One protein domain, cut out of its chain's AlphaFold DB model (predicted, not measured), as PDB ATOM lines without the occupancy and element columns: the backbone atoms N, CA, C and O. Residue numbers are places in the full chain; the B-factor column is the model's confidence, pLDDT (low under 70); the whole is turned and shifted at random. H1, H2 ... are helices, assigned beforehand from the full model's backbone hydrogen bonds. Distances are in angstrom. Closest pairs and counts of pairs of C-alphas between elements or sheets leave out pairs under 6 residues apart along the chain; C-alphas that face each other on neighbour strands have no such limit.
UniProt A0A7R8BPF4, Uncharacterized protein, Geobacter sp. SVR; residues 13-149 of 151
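Overview. This is residues 13 to 149 of the 151 residues of an uncharacterized protein of Geobacter sp. SVR (UniProt A0A7R8BPF4). Three long helices, H2, H4 and H6, make a loose up-and-down bundle, each running against the one before it. H1 opens away from the beginning of H2 as a V, its residues 13 to 25 sticking out free. The printed part has 137 residues with six named helices, H1 to H6, and no named strand: all helix. It is loose, with a radius of gyration of the C-alphas of 18.1 A, and flat, spanning 51 by 45 by 20 A.

Along the chain. H1, residues 13 to 33, begins at C-alpha 13 (-43.910, 19.348, 12.486) and is 30.0 A long. H2, residues 38 to 68, measures 44.9 A, with a kink of 32 degrees near residue 60. H3 is residues 73 to 76. H4, residues 78 to 105, measures 37.7 A, with a kink of 43 degrees near residue 99. H5 is residues 116 to 119. H6, residues 121 to 147, measures 38.7 A and ends at C-alpha 147 (-16.090, 13.618, 7.958).

Arrangement. H1 and H2 form a helical hairpin at a steep tilt of 40 degrees; residues 29 to 33 alone touch residues 38 to 42, closest at C-alphas 33 and 41, 5.4 A. H2 touches H4 at a shallow tilt of 28 degrees, opposite ways, closest at C-alphas 56 and 84, 4.4 A. H4 touches H6 at a shallow tilt of 12 degrees, opposite ways, closest at C-alphas 88 and 136, 6.0 A. H2 and H6 are close but not clearly touching, closest at C-alphas 60 and 139, 6.8 A. H3 is near H2, and H5 near H6. H1 and H6 have each O i to N i+4 pair within hydrogen-bond range, H2 25 of 27 and H4 14 of 24; H3 and H5 are too short for such a pair.

Size, cuts and confidence. The C-alphas farthest apart, Gln 36 and Asn 70, are 53.9 A apart. The printed part has no cut, no link is long, and no printed residue is under 70 in pLDDT.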
ATOM      1  N   LEU A  13     -43.168  19.326  11.221       88.38
ATOM      2  CA  LEU A  13     -43.910  19.348  12.486       88.38
ATOM      3  C   LEU A  13     -42.965  19.249  13.687       88.38
ATOM      4  O   LEU A  13     -43.076  20.021  14.634       88.38
ATOM      5  N   ARG A  14     -41.988  18.336  13.633       89.81
ATOM      6  CA  ARG A  14     -40.984  18.183  14.693       89.81
ATOM      7  C   ARG A  14     -40.187  19.471  14.911       89.81
ATOM      8  O   ARG A  14     -40.010  19.896  16.049       89.81
ATOM      9  N   ASN A  15     -39.695  20.081  13.834       90.06
ATOM     10  CA  ASN A  15     -38.917  21.315  13.921       90.06
ATOM     11  C   ASN A  15     -39.777  22.483  14.425       90.06
ATOM     12  O   ASN A  15     -39.291  23.287  15.219       90.06
ATOM     13  N   LEU A  16     -41.048  22.549  14.017       91.94
ATOM     14  CA  LEU A  16     -42.008  23.526  14.523       91.94
ATOM     15  C   LEU A  16     -42.199  23.377  16.034       91.94
ATOM     16  O   LEU A  16     -42.058  24.360  16.752       91.94
ATOM     17  N   VAL A  17     -42.444  22.159  16.525       93.94
ATOM     18  CA  VAL A  17     -42.616  21.894  17.962       93.94
ATOM     19  C   VAL A  17     -41.387  22.342  18.752       93.94
ATOM     20  O   VAL A  17     -41.525  23.093  19.714       93.94
ATOM     21  N   TRP A  18     -40.177  21.966  18.326       91.69
ATOM     22  CA  TRP A  18     -38.956  22.399  19.016       91.69
ATOM     23  C   TRP A  18     -38.744  23.911  18.960       91.69
ATOM     24  O   TRP A  18     -38.321  24.502  19.951       91.69
ATOM     25  N   SER A  19     -39.086  24.548  17.840       91.69
ATOM     26  CA  SER A  19     -39.014  26.007  17.712       91.69
ATOM     27  C   SER A  19     -39.990  26.694  18.665       91.69
ATOM     28  O   SER A  19     -39.608  27.643  19.339       91.69
ATOM     29  N   LEU A  20     -41.219  26.184  18.788       95.06
ATOM     30  CA  LEU A  20     -42.215  26.697  19.731       95.06
ATOM     31  C   LEU A  20     -41.768  26.533  21.186       95.06
ATOM     32  O   LEU A  20     -41.977  27.444  21.977       95.06
ATOM     33  N   VAL A  21     -41.114  25.423  21.538       94.00
ATOM     34  CA  VAL A  21     -40.557  25.223  22.888       94.00
ATOM     35  C   VAL A  21     -39.459  26.246  23.185       94.00
ATOM     36  O   VAL A  21     -39.475  26.867  24.246       94.00
ATOM     37  N   VAL A  22     -38.530  26.465  22.247       91.56
ATOM     38  CA  VAL A  22     -37.447  27.450  22.411       91.56
ATOM     39  C   VAL A  22     -38.007  28.868  22.514       91.56
ATOM     40  O   VAL A  22     -37.624  29.613  23.415       91.56
ATOM     41  N   LEU A  23     -38.940  29.235  21.633       94.31
ATOM     42  CA  LEU A  23     -39.589  30.546  21.651       94.31
ATOM     43  C   LEU A  23     -40.410  30.745  22.925       94.31
ATOM     44  O   LEU A  23     -40.296  31.788  23.556       94.31
ATOM     45  N   GLY A  24     -41.183  29.741  23.340       94.88
ATOM     46  CA  GLY A  24     -41.962  29.774  24.575       94.88
ATOM     47  C   GLY A  24     -41.075  29.964  25.803       94.88
ATOM     48  O   GLY A  24     -41.342  30.844  26.614       94.88
ATOM     49  N   GLY A  25     -39.973  29.213  25.902       91.50
ATOM     50  CA  GLY A  25     -38.979  29.399  26.963       91.50
ATOM     51  C   GLY A  25     -38.351  30.796  26.945       91.50
ATOM     52  O   GLY A  25     -38.214  31.420  27.994       91.50
ATOM     53  N   GLY A  26     -38.035  31.320  25.756       92.25
ATOM     54  CA  GLY A  26     -37.531  32.684  25.579       92.25
ATOM     55  C   GLY A  26     -38.534  33.756  26.010       92.25
ATOM     56  O   GLY A  26     -38.159  34.691  26.707       92.25
ATOM     57  N   VAL A  27     -39.814  33.603  25.662       93.75
ATOM     58  CA  VAL A  27     -40.891  34.514  26.083       93.75
ATOM     59  C   VAL A  27     -41.066  34.483  27.597       93.75
ATOM     60  O   VAL A  27     -41.098  35.540  28.216       93.75
ATOM     61  N   VAL A  28     -41.121  33.296  28.208       92.81
ATOM     62  CA  VAL A  28     -41.210  33.164  29.672       92.81
ATOM     63  C   VAL A  28     -40.019  33.842  30.344       92.81
ATOM     64  O   VAL A  28     -40.198  34.597  31.295       92.81
ATOM     65  N   TRP A  29     -38.809  33.639  29.821       93.69
ATOM     66  CA  TRP A  29     -37.619  34.302  30.341       93.69
ATOM     67  C   TRP A  29     -37.689  35.830  30.201       93.69
ATOM     68  O   TRP A  29     -37.372  36.533  31.155       93.69
ATOM     69  N   LEU A  30     -38.154  36.356  29.062       92.38
ATOM     70  CA  LEU A  30     -38.331  37.799  28.857       92.38
ATOM     71  C   LEU A  30     -39.325  38.408  29.855       92.38
ATOM     72  O   LEU A  30     -39.057  39.480  30.394       92.38
ATOM     73  N   LEU A  31     -40.434  37.715  30.133       91.62
ATOM     74  CA  LEU A  31     -41.413  38.150  31.134       91.62
ATOM     75  C   LEU A  31     -40.791  38.205  32.539       91.62
ATOM     76  O   LEU A  31     -40.987  39.187  33.254       91.62
ATOM     77  N   GLU A  32     -39.996  37.197  32.911       89.88
ATOM     78  CA  GLU A  32     -39.309  37.134  34.211       89.88
ATOM     79  C   GLU A  32     -38.218  38.207  34.357       89.88
ATOM     80  O   GLU A  32     -38.074  38.782  35.433       89.88
ATOM     81  N   VAL A  33     -37.481  38.534  33.288       90.25
ATOM     82  CA  VAL A  33     -36.472  39.613  33.308       90.25
ATOM     83  C   VAL A  33     -37.110  40.976  33.592       90.25
ATOM     84  O   VAL A  33     -36.503  41.802  34.263       90.25
ATOM     85  N   THR A  34     -38.341  41.210  33.129       88.38
ATOM     86  CA  THR A  34     -39.105  42.437  33.433       88.38
ATOM     87  C   THR A  34     -39.892  42.373  34.747       88.38
ATOM     88  O   THR A  34     -40.593  43.324  35.093       88.38
ATOM     89  N   GLY A  35     -39.828  41.242  35.453       85.88
ATOM     90  CA  GLY A  35     -40.575  40.979  36.676       85.88
ATOM     91  C   GLY A  35     -39.918  41.538  37.940       85.88
ATOM     92  O   GLY A  35     -38.975  42.323  37.900       85.88
ATOM     93  N   GLN A  36     -40.429  41.111  39.100       81.00
ATOM     94  CA  GLN A  36     -39.963  41.598  40.406       81.00
ATOM     95  C   GLN A  36     -38.591  41.048  40.829       81.00
ATOM     96  O   GLN A  36     -37.907  41.686  41.624       81.00
ATOM     97  N   ASP A  37     -38.182  39.885  40.311       85.62
ATOM     98  CA  ASP A  37     -36.899  39.245  40.633       85.62
ATOM     99  C   ASP A  37     -36.063  39.037  39.360       85.62
ATOM    100  O   ASP A  37     -35.835  37.920  38.887       85.62
ATOM    101  N   GLU A  38     -35.608  40.154  38.785       90.69
ATOM    102  CA  GLU A  38     -34.777  40.172  37.575       90.69
ATOM    103  C   GLU A  38     -33.513  39.307  37.745       90.69
ATOM    104  O   GLU A  38     -33.124  38.562  36.840       90.69
ATOM    105  N   ALA A  39     -32.886  39.334  38.926       91.06
ATOM    106  CA  ALA A  39     -31.676  38.566  39.211       91.06
ATOM    107  C   ALA A  39     -31.905  37.049  39.093       91.06
ATOM    108  O   ALA A  39     -31.040  36.327  38.580       91.06
ATOM    109  N   ARG A  40     -33.066  36.547  39.532       92.06
ATOM    110  CA  ARG A  40     -33.452  35.138  39.365       92.06
ATOM    111  C   ARG A  40     -33.541  34.747  37.894       92.06
ATOM    112  O   ARG A  40     -33.019  33.688  37.541       92.06
ATOM    113  N   ALA A  41     -34.112  35.586  37.032       94.62
ATOM    114  CA  ALA A  41     -34.232  35.296  35.601       94.62
ATOM    115  C   ALA A  41     -32.857  35.083  34.936       94.62
ATOM    116  O   ALA A  41     -32.645  34.122  34.189       94.62
ATOM    117  N   TRP A  42     -31.871  35.918  35.268       96.00
ATOM    118  CA  TRP A  42     -30.500  35.760  34.775       96.00
ATOM    119  C   TRP A  42     -29.803  34.506  35.314       96.00
ATOM    120  O   TRP A  42     -29.098  33.824  34.568       96.00
ATOM    121  N   ARG A  43     -30.026  34.147  36.584       94.75
ATOM    122  CA  ARG A  43     -29.492  32.899  37.163       94.75
ATOM    123  C   ARG A  43     -30.096  31.663  36.499       94.75
ATOM    124  O   ARG A  43     -29.380  30.691  36.278       94.75
ATOM    125  N   VAL A  44     -31.376  31.700  36.128       95.25
ATOM    126  CA  VAL A  44     -32.009  30.629  35.343       95.25
ATOM    127  C   VAL A  44     -31.320  30.482  33.982       95.25
ATOM    128  O   VAL A  44     -31.016  29.358  33.579       95.25
ATOM    129  N   LEU A  45     -31.008  31.588  33.297       96.00
ATOM    130  CA  LEU A  45     -30.233  31.542  32.050       96.00
ATOM    131  C   LEU A  45     -28.838  30.940  32.274       96.00
ATOM    132  O   LEU A  45     -28.421  30.085  31.496       96.00
ATOM    133  N   LEU A  46     -28.145  31.323  33.352       96.75
ATOM    134  CA  LEU A  46     -26.833  30.773  33.712       96.75
ATOM    135  C   LEU A  46     -26.887  29.255  33.929       96.75
ATOM    136  O   LEU A  46     -26.057  28.529  33.385       96.75
ATOM    137  N   VAL A  47     -27.865  28.765  34.695       97.12
ATOM    138  CA  VAL A  47     -28.039  27.327  34.955       97.12
ATOM    139  C   VAL A  47     -28.272  26.567  33.649       97.12
ATOM    140  O   VAL A  47     -27.615  25.555  33.406       97.12
ATOM    141  N   ASN A  48     -29.146  27.078  32.777       96.25
ATOM    142  CA  ASN A  48     -29.395  26.473  31.468       96.25
ATOM    143  C   ASN A  48     -28.145  26.496  30.580       96.25
ATOM    144  O   ASN A  48     -27.830  25.494  29.939       96.25
ATOM    145  N   PHE A  49     -27.405  27.606  30.572       97.69
ATOM    146  CA  PHE A  49     -26.141  27.717  29.853       97.69
ATOM    147  C   PHE A  49     -25.148  26.643  30.311       97.69
ATOM    148  O   PHE A  49     -24.646  25.900  29.469       97.69
ATOM    149  N   ILE A  50     -24.905  26.512  31.619       97.75
ATOM    150  CA  ILE A  50     -23.970  25.516  32.162       97.75
ATOM    151  C   ILE A  50     -24.436  24.104  31.802       97.75
ATOM    152  O   ILE A  50     -23.643  23.311  31.294       97.75
ATOM    153  N   PHE A  51     -25.718  23.802  32.020       97.94
ATOM    154  CA  PHE A  51     -26.283  22.481  31.774       97.94
ATOM    155  C   PHE A  51     -26.169  22.071  30.302       97.94
ATOM    156  O   PHE A  51     -25.523  21.071  29.985       97.94
ATOM    157  N   PHE A  52     -26.750  22.853  29.388       97.25
ATOM    158  CA  PHE A  52     -26.813  22.471  27.979       97.25
ATOM    159  C   PHE A  52     -25.460  22.579  27.276       97.25
ATOM    160  O   PHE A  52     -25.152  21.730  26.440       97.25
ATOM    161  N   THR A  53     -24.620  23.555  27.635       97.94
ATOM    162  CA  THR A  53     -23.275  23.677  27.047       97.94
ATOM    163  C   THR A  53     -22.396  22.505  27.465       97.94
ATOM    164  O   THR A  53     -21.746  21.903  26.611       97.94
ATOM    165  N   SER A  54     -22.420  22.122  28.745       97.25
ATOM    166  CA  SER A  54     -21.643  20.975  29.236       97.25
ATOM    167  C   SER A  54     -22.157  19.660  28.657       97.25
ATOM    168  O   SER A  54     -21.359  18.821  28.241       97.25
ATOM    169  N   LEU A  55     -23.481  19.493  28.562       97.62
ATOM    170  CA  LEU A  55     -24.102  18.327  27.935       97.62
ATOM    171  C   LEU A  55     -23.686  18.201  26.463       97.62
ATOM    172  O   LEU A  55     -23.229  17.141  26.035       97.62
ATOM    173  N   ALA A  56     -23.795  19.285  25.691       97.38
ATOM    174  CA  ALA A  56     -23.420  19.304  24.282       97.38
ATOM    175  C   ALA A  56     -21.912  19.092  24.079       97.38
ATOM    176  O   ALA A  56     -21.510  18.338  23.191       97.38
ATOM    177  N   GLY A  57     -21.076  19.703  24.921       97.00
ATOM    178  CA  GLY A  57     -19.634  19.490  24.910       97.00
ATOM    179  C   GLY A  57     -19.264  18.037  25.217       97.00
ATOM    180  O   GLY A  57     -18.482  17.434  24.483       97.00
ATOM    181  N   GLY A  58     -19.891  17.440  26.234       96.38
ATOM    182  CA  GLY A  58     -19.715  16.032  26.586       96.38
ATOM    183  C   GLY A  58     -20.109  15.087  25.451       96.38
ATOM    184  O   GLY A  58     -19.345  14.179  25.124       96.38
ATOM    185  N   LEU A  59     -21.242  15.347  24.786       96.12
ATOM    186  CA  LEU A  59     -21.667  14.592  23.605       96.12
ATOM    187  C   LEU A  59     -20.602  14.613  22.505       96.12
ATOM    188  O   LEU A  59     -20.319  13.573  21.927       96.12
ATOM    189  N   VAL A  60     -19.982  15.761  22.231       95.00
ATOM    190  CA  VAL A  60     -18.995  15.885  21.145       95.00
ATOM    191  C   VAL A  60     -17.642  15.269  21.501       95.00
ATOM    192  O   VAL A  60     -16.991  14.673  20.643       95.00
ATOM    193  N   VAL A  61     -17.216  15.388  22.757       95.25
ATOM    194  CA  VAL A  61     -15.926  14.864  23.232       95.25
ATOM    195  C   VAL A  61     -15.960  13.343  23.392       95.25
ATOM    196  O   VAL A  61     -14.962  12.668  23.140       95.25
ATOM    197  N   TRP A  62     -17.104  12.776  23.771       94.62
ATOM    198  CA  TRP A  62     -17.217  11.359  24.107       94.62
ATOM    199  C   TRP A  62     -16.776  10.391  22.988       94.62
ATOM    200  O   TRP A  62     -15.951   9.521  23.276       94.62
ATOM    201  N   PRO A  63     -17.192  10.537  21.712       92.38
ATOM    202  CA  PRO A  63     -16.687   9.691  20.630       92.38
ATOM    203  C   PRO A  63     -15.170   9.780  20.461       92.38
ATOM    204  O   PRO A  63     -14.524   8.768  20.202       92.38
ATOM    205  N   ALA A  64     -14.591  10.974  20.633       92.00
ATOM    206  CA  ALA A  64     -13.148  11.168  20.532       92.00
ATOM    207  C   ALA A  64     -12.404  10.385  21.624       92.00
ATOM    208  O   ALA A  64     -11.413   9.720  21.328       92.00
ATOM    209  N   ILE A  65     -12.925  10.386  22.858       94.25
ATOM    210  CA  ILE A  65     -12.382   9.583  23.964       94.25
ATOM    211  C   ILE A  65     -12.472   8.089  23.644       94.25
ATOM    212  O   ILE A  65     -11.479   7.375  23.765       94.25
ATOM    213  N   VAL A  66     -13.638   7.600  23.204       94.19
ATOM    214  CA  VAL A  66     -13.810   6.169  22.903       94.19
ATOM    215  C   VAL A  66     -12.819   5.718  21.825       94.19
ATOM    216  O   VAL A  66     -12.228   4.646  21.959       94.19
ATOM    217  N   ARG A  67     -12.585   6.537  20.792       91.06
ATOM    218  CA  ARG A  67     -11.596   6.240  19.741       91.06
ATOM    219  C   ARG A  67     -10.159   6.314  20.230       91.06
ATOM    220  O   ARG A  67      -9.380   5.441  19.861       91.06
ATOM    221  N   ALA A  68      -9.819   7.285  21.077       93.06
ATOM    222  CA  ALA A  68      -8.493   7.371  21.689       93.06
ATOM    223  C   ALA A  68      -8.145   6.096  22.480       93.06
ATOM    224  O   ALA A  68      -6.992   5.677  22.507       93.06
ATOM    225  N   CYS A  69      -9.155   5.429  23.044       95.62
ATOM    226  CA  CYS A  69      -9.024   4.141  23.725       95.62
ATOM    227  C   CYS A  69      -9.168   2.912  22.799       95.62
ATOM    228  O   CYS A  69      -9.384   1.807  23.292       95.62
ATOM    229  N   ASN A  70      -9.100   3.067  21.470       92.25
ATOM    230  CA  ASN A  70      -9.332   2.007  20.472       92.25
ATOM    231  C   ASN A  70     -10.717   1.321  20.546       92.25
ATOM    232  O   ASN A  70     -10.917   0.228  20.005       92.25
ATOM    233  N   GLY A  71     -11.706   1.960  21.170       91.31
ATOM    234  CA  GLY A  71     -13.076   1.463  21.240       91.31
ATOM    235  C   GLY A  71     -13.837   1.657  19.924       91.31
ATOM    236  O   GLY A  71     -13.749   2.701  19.284       91.31
ATOM    237  N   ARG A  72     -14.648   0.665  19.530       89.50
ATOM    238  CA  ARG A  72     -15.414   0.675  18.259       89.50
ATOM    239  C   ARG A  72     -16.939   0.683  18.425       89.50
ATOM    240  O   ARG A  72     -17.669   0.822  17.451       89.50
ATOM    241  N   TRP A  73     -17.429   0.567  19.656       89.88
ATOM    242  CA  TRP A  73     -18.853   0.389  19.968       89.88
ATOM    243  C   TRP A  73     -19.703   1.664  19.820       89.88
ATOM    244  O   TRP A  73     -20.921   1.587  19.699       89.88
ATOM    245  N   HIS A  74     -19.074   2.839  19.787       86.56
ATOM    246  CA  HIS A  74     -19.750   4.136  19.696       86.56
ATOM    247  C   HIS A  74     -20.241   4.487  18.276       86.56
ATOM    248  O   HIS A  74     -20.882   5.520  18.101       86.56
ATOM    249  N   ALA A  75     -19.966   3.654  17.263       84.69
ATOM    250  CA  ALA A  75     -20.236   3.963  15.854       84.69
ATOM    251  C   ALA A  75     -21.712   4.311  15.565       84.69
ATOM    252  O   ALA A  75     -21.996   5.224  14.790       84.69
ATOM    253  N   SER A  76     -22.661   3.630  16.217       86.88
ATOM    254  CA  SER A  76     -24.100   3.901  16.068       86.88
ATOM    255  C   SER A  76     -24.533   5.230  16.703       86.88
ATOM    256  O   SER A  76     -25.488   5.858  16.242       86.88
ATOM    257  N   LEU A  77     -23.814   5.682  17.733       88.56
ATOM    258  CA  LEU A  77     -24.115   6.886  18.510       88.56
ATOM    259  C   LEU A  77     -23.306   8.106  18.056       88.56
ATOM    260  O   LEU A  77     -23.670   9.236  18.374       88.56
ATOM    261  N   GLU A  78     -22.260   7.908  17.256       89.00
ATOM    262  CA  GLU A  78     -21.347   8.964  16.815       89.00
ATOM    263  C   GLU A  78     -22.064  10.095  16.068       89.00
ATOM    264  O   GLU A  78     -21.743  11.268  16.253       89.00
ATOM    265  N   ARG A  79     -23.095   9.775  15.275       88.62
ATOM    266  CA  ARG A  79     -23.902  10.793  14.581       88.62
ATOM    267  C   ARG A  79     -24.705  11.666  15.551       88.62
ATOM    268  O   ARG A  79     -24.829  12.863  15.316       88.62
ATOM    269  N   ILE A  80     -25.259  11.070  16.606       90.69
ATOM    270  CA  ILE A  80     -26.049  11.785  17.622       90.69
ATOM    271  C   ILE A  80     -25.114  12.657  18.460       90.69
ATOM    272  O   ILE A  80     -25.364  13.843  18.638       90.69
ATOM    273  N   ALA A  81     -23.992  12.087  18.889       90.69
ATOM    274  CA  ALA A  81     -22.932  12.777  19.605       90.69
ATOM    275  C   ALA A  81     -22.391  13.994  18.829       90.69
ATOM    276  O   ALA A  81     -22.302  15.101  19.362       90.69
ATOM    277  N   ALA A  82     -22.133  13.827  17.528       91.06
ATOM    278  CA  ALA A  82     -21.685  14.902  16.648       91.06
ATOM    279  C   ALA A  82     -22.706  16.043  16.493       91.06
ATOM    280  O   ALA A  82     -22.313  17.170  16.189       91.06
ATOM    281  N   ALA A  83     -24.003  15.784  16.708       92.69
ATOM    282  CA  ALA A  83     -25.025  16.826  16.670       92.69
ATOM    283  C   ALA A  83     -24.843  17.857  17.796       92.69
ATOM    284  O   ALA A  83     -25.265  19.000  17.627       92.69
ATOM    285  N   GLY A  84     -24.148  17.512  18.889       94.25
ATOM    286  CA  GLY A  84     -23.830  18.445  19.975       94.25
ATOM    287  C   GLY A  84     -23.050  19.682  19.514       94.25
ATOM    288  O   GLY A  84     -23.213  20.750  20.095       94.25
ATOM    289  N   VAL A  85     -22.301  19.601  18.404       96.25
ATOM    290  CA  VAL A  85     -21.570  20.758  17.851       96.25
ATOM    291  C   VAL A  85     -22.504  21.890  17.412       96.25
ATOM    292  O   VAL A  85     -22.095  23.046  17.363       96.25
ATOM    293  N   SER A  86     -23.776  21.583  17.125       94.56
ATOM    294  CA  SER A  86     -24.784  22.595  16.784       94.56
ATOM    295  C   SER A  86     -25.071  23.565  17.936       94.56
ATOM    296  O   SER A  86     -25.536  24.676  17.690       94.56
ATOM    297  N   PHE A  87     -24.722  23.198  19.174       96.12
ATOM    298  CA  PHE A  87     -24.870  24.050  20.352       96.12
ATOM    299  C   PHE A  87     -23.742  25.090  20.509       96.12
ATOM    300  O   PHE A  87     -23.792  25.924  21.414       96.12
ATOM    301  N   ALA A  88     -22.755  25.105  19.604       97.31
ATOM    302  CA  ALA A  88     -21.677  26.092  19.613       97.31
ATOM    303  C   ALA A  88     -22.196  27.533  19.538       97.31
ATOM    304  O   ALA A  88     -21.883  28.352  20.398       97.31
ATOM    305  N   ILE A  89     -23.043  27.834  18.550       97.25
ATOM    306  CA  ILE A  89     -23.588  29.185  18.370       97.25
ATOM    307  C   ILE A  89     -24.515  29.567  19.540       97.25
ATOM    308  O   ILE A  89     -24.273  30.614  20.143       97.25
ATOM    309  N   PRO A  90     -25.514  28.744  19.936       96.50
ATOM    310  CA  PRO A  90     -26.357  29.048  21.093       96.50
ATOM    311  C   PRO A  90     -25.576  29.302  22.388       96.50
ATOM    312  O   PRO A  90     -25.884  30.257  23.095       96.50
ATOM    313  N   SER A  91     -24.556  28.492  22.695       97.75
ATOM    314  CA  SER A  91     -23.767  28.657  23.926       97.75
ATOM    315  C   SER A  91     -22.932  29.938  23.924       97.75
ATOM    316  O   SER A  91     -22.908  30.644  24.930       97.75
ATOM    317  N   ILE A  92     -22.306  30.292  22.795       98.38
ATOM    318  CA  ILE A  92     -21.560  31.552  22.654       98.38
ATOM    319  C   ILE A  92     -22.499  32.752  22.826       98.38
ATOM    320  O   ILE A  92     -22.197  33.662  23.596       98.38
ATOM    321  N   LEU A  93     -23.659  32.740  22.160       97.88
ATOM    322  CA  LEU A  93     -24.654  33.807  22.289       97.88
ATOM    323  C   LEU A  93     -25.179  33.925  23.724       97.88
ATOM    324  O   LEU A  93     -25.284  35.034  24.243       97.88
ATOM    325  N   ALA A  94     -25.459  32.799  24.384       97.38
ATOM    326  CA  ALA A  94     -25.901  32.781  25.774       97.38
ATOM    327  C   ALA A  94     -24.836  33.352  26.725       97.38
ATOM    328  O   ALA A  94     -25.181  34.119  27.622       97.38
ATOM    329  N   LEU A  95     -23.551  33.044  26.517       98.19
ATOM    330  CA  LEU A  95     -22.463  33.594  27.329       98.19
ATOM    331  C   LEU A  95     -22.311  35.111  27.137       98.19
ATOM    332  O   LEU A  95     -22.158  35.840  28.116       98.19
ATOM    333  N   VAL A  96     -22.409  35.598  25.896       98.06
ATOM    334  CA  VAL A  96     -22.395  37.042  25.594       98.06
ATOM    335  C   VAL A  96     -23.597  37.743  26.232       98.06
ATOM    336  O   VAL A  96     -23.447  38.811  26.826       98.06
ATOM    337  N   LEU A  97     -24.780  37.129  26.170       97.00
ATOM    338  CA  LEU A  97     -25.986  37.650  26.809       97.00
ATOM    339  C   LEU A  97     -25.838  37.698  28.340       97.00
ATOM    340  O   LEU A  97     -26.173  38.706  28.957       97.00
ATOM    341  N   LEU A  98     -25.275  36.653  28.954       97.06
ATOM    342  CA  LEU A  98     -24.975  36.611  30.390       97.06
ATOM    343  C   LEU A  98     -23.975  37.691  30.810       97.06
ATOM    344  O   LEU A  98     -24.149  38.289  31.874       97.06
ATOM    345  N   TRP A  99     -22.971  37.972  29.975       97.00
ATOM    346  CA  TRP A  99     -22.030  39.066  30.203       97.00
ATOM    347  C   TRP A  99     -22.734  40.428  30.165       97.00
ATOM    348  O   TRP A  99     -22.575  41.220  31.095       97.00
ATOM    349  N   ALA A 100     -23.585  40.678  29.167       95.88
ATOM    350  CA  ALA A 100     -24.385  41.903  29.085       95.88
ATOM    351  C   ALA A 100     -25.344  42.067  30.284       95.88
ATOM    352  O   ALA A 100     -25.560  43.175  30.777       95.88
ATOM    353  N   GLY A 101     -25.893  40.959  30.787       94.75
ATOM    354  CA  GLY A 101     -26.740  40.925  31.980       94.75
ATOM    355  C   GLY A 101     -25.986  40.989  33.308       94.75
ATOM    356  O   GLY A 101     -26.620  41.185  34.343       94.75
ATOM    357  N   SER A 102     -24.657  40.847  33.307       94.81
ATOM    358  CA  SER A 102     -23.850  40.674  34.524       94.81
ATOM    359  C   SER A 102     -24.067  41.717  35.633       94.81
ATOM    360  O   SER A 102     -24.099  41.282  36.785       94.81
ATOM    361  N   PRO A 103     -24.335  43.020  35.376       93.81
ATOM    362  CA  PRO A 103     -24.610  43.978  36.454       93.81
ATOM    363  C   PRO A 103     -25.796  43.608  37.359       93.81
ATOM    364  O   PRO A 103     -25.873  44.078  38.487       93.81
ATOM    365  N   ARG A 104     -26.731  42.787  36.868       92.56
ATOM    366  CA  ARG A 104     -28.011  42.489  37.531       92.56
ATOM    367  C   ARG A 104     -27.975  41.250  38.415       92.56
ATOM    368  O   ARG A 104     -28.832  41.078  39.273       92.56
ATOM    369  N   TRP A 105     -27.019  40.353  38.186       92.69
ATOM    370  CA  TRP A 105     -27.013  39.039  38.830       92.69
ATOM    371  C   TRP A 105     -25.654  38.614  39.371       92.69
ATOM    372  O   TRP A 105     -25.620  37.765  40.261       92.69
ATOM    373  N   SER A 106     -24.561  39.175  38.845       92.38
ATOM    374  CA  SER A 106     -23.202  38.807  39.231       92.38
ATOM    375  C   SER A 106     -22.799  39.504  40.538       92.38
ATOM    376  O   SER A 106     -22.682  40.732  40.560       92.38
ATOM    377  N   PRO A 107     -22.508  38.752  41.618       89.88
ATOM    378  CA  PRO A 107     -22.039  39.334  42.878       89.88
ATOM    379  C   PRO A 107     -20.680  40.041  42.764       89.88
ATOM    380  O   PRO A 107     -20.372  40.929  43.554       89.88
ATOM    381  N   TRP A 108     -19.856  39.655  41.787       88.62
ATOM    382  CA  TRP A 108     -18.506  40.193  41.589       88.62
ATOM    383  C   TRP A 108     -18.452  41.367  40.604       88.62
ATOM    384  O   TRP A 108     -17.369  41.874  40.324       88.62
ATOM    385  N   HIS A 109     -19.590  41.825  40.069       87.88
ATOM    386  CA  HIS A 109     -19.608  42.871  39.042       87.88
ATOM    387  C   HIS A 109     -18.976  44.194  39.506       87.88
ATOM    388  O   HIS A 109     -18.177  44.781  38.781       87.88
ATOM    389  N   ALA A 110     -19.341  44.668  40.699       81.00
ATOM    390  CA  ALA A 110     -18.951  45.988  41.209       81.00
ATOM    391  C   ALA A 110     -17.992  45.931  42.412       81.00
ATOM    392  O   ALA A 110     -17.664  46.966  42.988       81.00
ATOM    393  N   VAL A 111     -17.556  44.736  42.819       81.31
ATOM    394  CA  VAL A 111     -16.808  44.544  44.066       81.31
ATOM    395  C   VAL A 111     -15.377  44.119  43.766       81.31
ATOM    396  O   VAL A 111     -15.141  43.041  43.220       81.31
ATOM    397  N   GLY A 112     -14.410  44.931  44.197       78.12
ATOM    398  CA  GLY A 112     -12.994  44.575  44.179       78.12
ATOM    399  C   GLY A 112     -12.703  43.471  45.191       78.12
ATOM    400  O   GLY A 112     -12.579  43.732  46.383       78.12
ATOM    401  N   HIS A 113     -12.627  42.228  44.724       80.44
ATOM    402  CA  HIS A 113     -12.266  41.099  45.573       80.44
ATOM    403  C   HIS A 113     -10.742  40.926  45.667       80.44
ATOM    404  O   HIS A 113      -9.997  41.316  44.767       80.44
ATOM    405  N   HIS A 114     -10.278  40.246  46.720       84.12
ATOM    406  CA  HIS A 114      -8.862  39.902  46.912       84.12
ATOM    407  C   HIS A 114      -8.275  39.054  45.765       84.12
ATOM    408  O   HIS A 114      -7.068  39.084  45.547       84.12
ATOM    409  N   GLN A 115      -9.112  38.330  45.005       82.12
ATOM    410  CA  GLN A 115      -8.687  37.579  43.815       82.12
ATOM    411  C   GLN A 115      -8.231  38.479  42.643       82.12
ATOM    412  O   GLN A 115      -7.752  37.971  41.627       82.12
ATOM    413  N   GLY A 116      -8.366  39.805  42.764       87.00
ATOM    414  CA  GLY A 116      -7.828  40.782  41.821       87.00
ATOM    415  C   GLY A 116      -8.368  40.606  40.401       87.00
ATOM    416  O   GLY A 116      -9.561  40.372  40.196       87.00
ATOM    417  N   LEU A 117      -7.473  40.693  39.407       86.94
ATOM    418  CA  LEU A 117      -7.819  40.590  37.983       86.94
ATOM    419  C   LEU A 117      -8.559  39.285  37.643       86.94
ATOM    420  O   LEU A 117      -9.394  39.276  36.745       86.94
ATOM    421  N   TRP A 118      -8.297  38.194  38.372       88.81
ATOM    422  CA  TRP A 118      -8.870  36.883  38.067       88.81
ATOM    423  C   TRP A 118     -10.392  36.817  38.242       88.81
ATOM    424  O   TRP A 118     -11.035  36.040  37.537       88.81
ATOM    425  N   LEU A 119     -10.959  37.632  39.142       90.31
ATOM    426  CA  LEU A 119     -12.407  37.752  39.371       90.31
ATOM    427  C   LEU A 119     -12.983  39.064  38.805       90.31
ATOM    428  O   LEU A 119     -14.143  39.398  39.034       90.31
ATOM    429  N   HIS A 120     -12.198  39.815  38.029       91.00
ATOM    430  CA  HIS A 120     -12.702  40.998  37.348       91.00
ATOM    431  C   HIS A 120     -13.737  40.589  36.292       91.00
ATOM    432  O   HIS A 120     -13.448  39.768  35.421       91.00
ATOM    433  N   ASN A 121     -14.934  41.184  36.337       92.19
ATOM    434  CA  ASN A 121     -16.093  40.740  35.558       92.19
ATOM    435  C   ASN A 121     -15.782  40.549  34.062       92.19
ATOM    436  O   ASN A 121     -15.921  39.452  33.527       92.19
ATOM    437  N   THR A 122     -15.261  41.580  33.396       93.19
ATOM    438  CA  THR A 122     -14.917  41.508  31.965       93.19
ATOM    439  C   THR A 122     -13.794  40.510  31.670       93.19
ATOM    440  O   THR A 122     -13.775  39.912  30.600       93.19
ATOM    441  N   PHE A 123     -12.868  40.299  32.610       94.25
ATOM    442  CA  PHE A 123     -11.767  39.355  32.417       94.25
ATOM    443  C   PHE A 123     -12.259  37.907  32.490       94.25
ATOM    444  O   PHE A 123     -11.902  37.104  31.632       94.25
ATOM    445  N   VAL A 124     -13.127  37.592  33.461       94.62
ATOM    446  CA  VAL A 124     -13.767  36.274  33.599       94.62
ATOM    447  C   VAL A 124     -14.532  35.925  32.324       94.62
ATOM    448  O   VAL A 124     -14.194  34.943  31.667       94.62
ATOM    449  N   PHE A 125     -15.479  36.771  31.906       96.44
ATOM    450  CA  PHE A 125     -16.270  36.515  30.697       96.44
ATOM    451  C   PHE A 125     -15.422  36.502  29.421       96.44
ATOM    452  O   PHE A 125     -15.668  35.682  28.541       96.44
ATOM    453  N   GLY A 126     -14.406  37.366  29.316       97.62
ATOM    454  CA  GLY A 126     -13.502  37.394  28.166       97.62
ATOM    455  C   GLY A 126     -12.686  36.105  28.030       97.62
ATOM    456  O   GLY A 126     -12.618  35.527  26.945       97.62
ATOM    457  N   ARG A 127     -12.113  35.614  29.136       96.81
ATOM    458  CA  ARG A 127     -11.398  34.331  29.164       96.81
ATOM    459  C   ARG A 127     -12.340  33.170  28.866       96.81
ATOM    460  O   ARG A 127     -11.997  32.319  28.050       96.81
ATOM    461  N   ASP A 128     -13.505  33.131  29.502       97.50
ATOM    462  CA  ASP A 128     -14.455  32.029  29.337       97.50
ATOM    463  C   ASP A 128     -14.994  31.984  27.898       97.50
ATOM    464  O   ASP A 128     -15.098  30.905  27.317       97.50
ATOM    465  N   LEU A 129     -15.222  33.143  27.270       98.38
ATOM    466  CA  LEU A 129     -15.576  33.243  25.853       98.38
ATOM    467  C   LEU A 129     -14.447  32.736  24.952       98.38
ATOM    468  O   LEU A 129     -14.703  31.955  24.036       98.38
ATOM    469  N   ALA A 130     -13.200  33.136  25.215       98.44
ATOM    470  CA  ALA A 130     -12.050  32.674  24.442       98.44
ATOM    471  C   ALA A 130     -11.877  31.148  24.537       98.44
ATOM    472  O   ALA A 130     -11.694  30.483  23.517       98.44
ATOM    473  N   LEU A 131     -11.990  30.583  25.744       98.38
ATOM    474  CA  LEU A 131     -11.906  29.141  25.977       98.38
ATOM    475  C   LEU A 131     -13.079  28.385  25.345       98.38
ATOM    476  O   LEU A 131     -12.866  27.324  24.762       98.38
ATOM    477  N   LEU A 132     -14.294  28.934  25.397       98.38
ATOM    478  CA  LEU A 132     -15.471  28.337  24.768       98.38
ATOM    479  C   LEU A 132     -15.339  28.324  23.236       98.38
ATOM    480  O   LEU A 132     -15.589  27.298  22.602       98.38
ATOM    481  N   CYS A 133     -14.885  29.427  22.636       98.44
ATOM    482  CA  CYS A 133     -14.594  29.504  21.203       98.44
ATOM    483  C   CYS A 133     -13.486  28.526  20.795       98.44
ATOM    484  O   CYS A 133     -13.620  27.833  19.786       98.44
ATOM    485  N   LEU A 134     -12.414  28.430  21.588       98.56
ATOM    486  CA  LEU A 134     -11.334  27.472  21.359       98.56
ATOM    487  C   LEU A 134     -11.851  26.029  21.423       98.56
ATOM    488  O   LEU A 134     -11.577  25.242  20.516       98.56
ATOM    489  N   PHE A 135     -12.632  25.695  22.452       98.31
ATOM    490  CA  PHE A 135     -13.251  24.382  22.617       98.31
ATOM    491  C   PHE A 135     -14.098  24.006  21.397       98.31
ATOM    492  O   PHE A 135     -13.877  22.954  20.790       98.31
ATOM    493  N   TRP A 136     -15.016  24.885  20.980       98.25
ATOM    494  CA  TRP A 136     -15.861  24.636  19.813       98.25
ATOM    495  C   TRP A 136     -15.070  24.584  18.506       98.25
ATOM    496  O   TRP A 136     -15.387  23.767  17.641       98.25
ATOM    497  N   GLY A 137     -14.010  25.382  18.370       97.56
ATOM    498  CA  GLY A 137     -13.099  25.329  17.227       97.56
ATOM    499  C   GLY A 137     -12.384  23.980  17.113       97.56
ATOM    500  O   GLY A 137     -12.338  23.392  16.031       97.56
ATOM    501  N   ILE A 138     -11.886  23.443  18.231       97.25
ATOM    502  CA  ILE A 138     -11.255  22.116  18.280       97.25
ATOM    503  C   ILE A 138     -12.279  21.019  17.971       97.25
ATOM    504  O   ILE A 138     -12.013  20.154  17.136       97.25
ATOM    505  N   ALA A 139     -13.457  21.074  18.595       96.06
ATOM    506  CA  ALA A 139     -14.561  20.147  18.357       96.06
ATOM    507  C   ALA A 139     -14.994  20.122  16.880       96.06
ATOM    508  O   ALA A 139     -15.134  19.053  16.277       96.06
ATOM    509  N   TRP A 140     -15.153  21.300  16.275       96.12
ATOM    510  CA  TRP A 140     -15.467  21.445  14.858       96.12
ATOM    511  C   TRP A 140     -14.365  20.861  13.976       96.12
ATOM    512  O   TRP A 140     -14.657  20.092  13.056       96.12
ATOM    513  N   ARG A 141     -13.095  21.169  14.278       95.44
ATOM    514  CA  ARG A 141     -11.947  20.627  13.544       95.44
ATOM    515  C   ARG A 141     -11.942  19.102  13.595       95.44
ATOM    516  O   ARG A 141     -11.909  18.481  12.537       95.44
ATOM    517  N   TYR A 142     -12.059  18.508  14.783       93.44
ATOM    518  CA  TYR A 142     -12.137  17.055  14.968       93.44
ATOM    519  C   TYR A 142     -13.248  16.433  14.112       93.44
ATOM    520  O   TYR A 142     -12.998  15.512  13.334       93.44
ATOM    521  N   LEU A 143     -14.462  16.988  14.176       92.38
ATOM    522  CA  LEU A 143     -15.586  16.474  13.398       92.38
ATOM    523  C   LEU A 143     -15.377  16.645  11.885       92.38
ATOM    524  O   LEU A 143     -15.781  15.781  11.107       92.38
ATOM    525  N   SER A 144     -14.749  17.742  11.457       91.62
ATOM    526  CA  SER A 144     -14.444  17.986  10.046       91.62
ATOM    527  C   SER A 144     -13.428  16.982   9.494       91.62
ATOM    528  O   SER A 144     -13.640  16.450   8.404       91.62
ATOM    529  N   GLU A 145     -12.388  16.643  10.261       92.19
ATOM    530  CA  GLU A 145     -11.408  15.618   9.881       92.19
ATOM    531  C   GLU A 145     -12.045  14.226   9.860       92.19
ATOM    532  O   GLU A 145     -11.829  13.462   8.917       92.19
ATOM    533  N   ARG A 146     -12.928  13.928  10.824       89.56
ATOM    534  CA  ARG A 146     -13.708  12.683  10.851       89.56
ATOM    535  C   ARG A 146     -14.588  12.550   9.611       89.56
ATOM    536  O   ARG A 146     -14.627  11.494   8.990       89.56
ATOM    537  N   ARG A 147     -15.280  13.619   9.197       86.25
ATOM    538  CA  ARG A 147     -16.090  13.618   7.958       86.25
ATOM    539  C   ARG A 147     -15.245  13.425   6.695       86.25
ATOM    540  O   ARG A 147     -15.765  12.916   5.709       86.25
ATOM    541  N   ARG A 148     -13.965  13.808   6.727       90.38
ATOM    542  CA  ARG A 148     -12.991  13.611   5.640       90.38
ATOM    543  C   ARG A 148     -12.281  12.250   5.691       90.38
ATOM    544  O   ARG A 148     -11.471  11.983   4.810       90.38
ATOM    545  N   GLY A 149     -12.546  11.418   6.701       85.25
ATOM    546  CA  GLY A 149     -11.905  10.109   6.883       85.25
ATOM    547  C   GLY A 149     -10.443  10.169   7.344       85.25
ATOM    548  O   GLY A 149      -9.721   9.191   7.184       85.25
TER     549      GLY A 149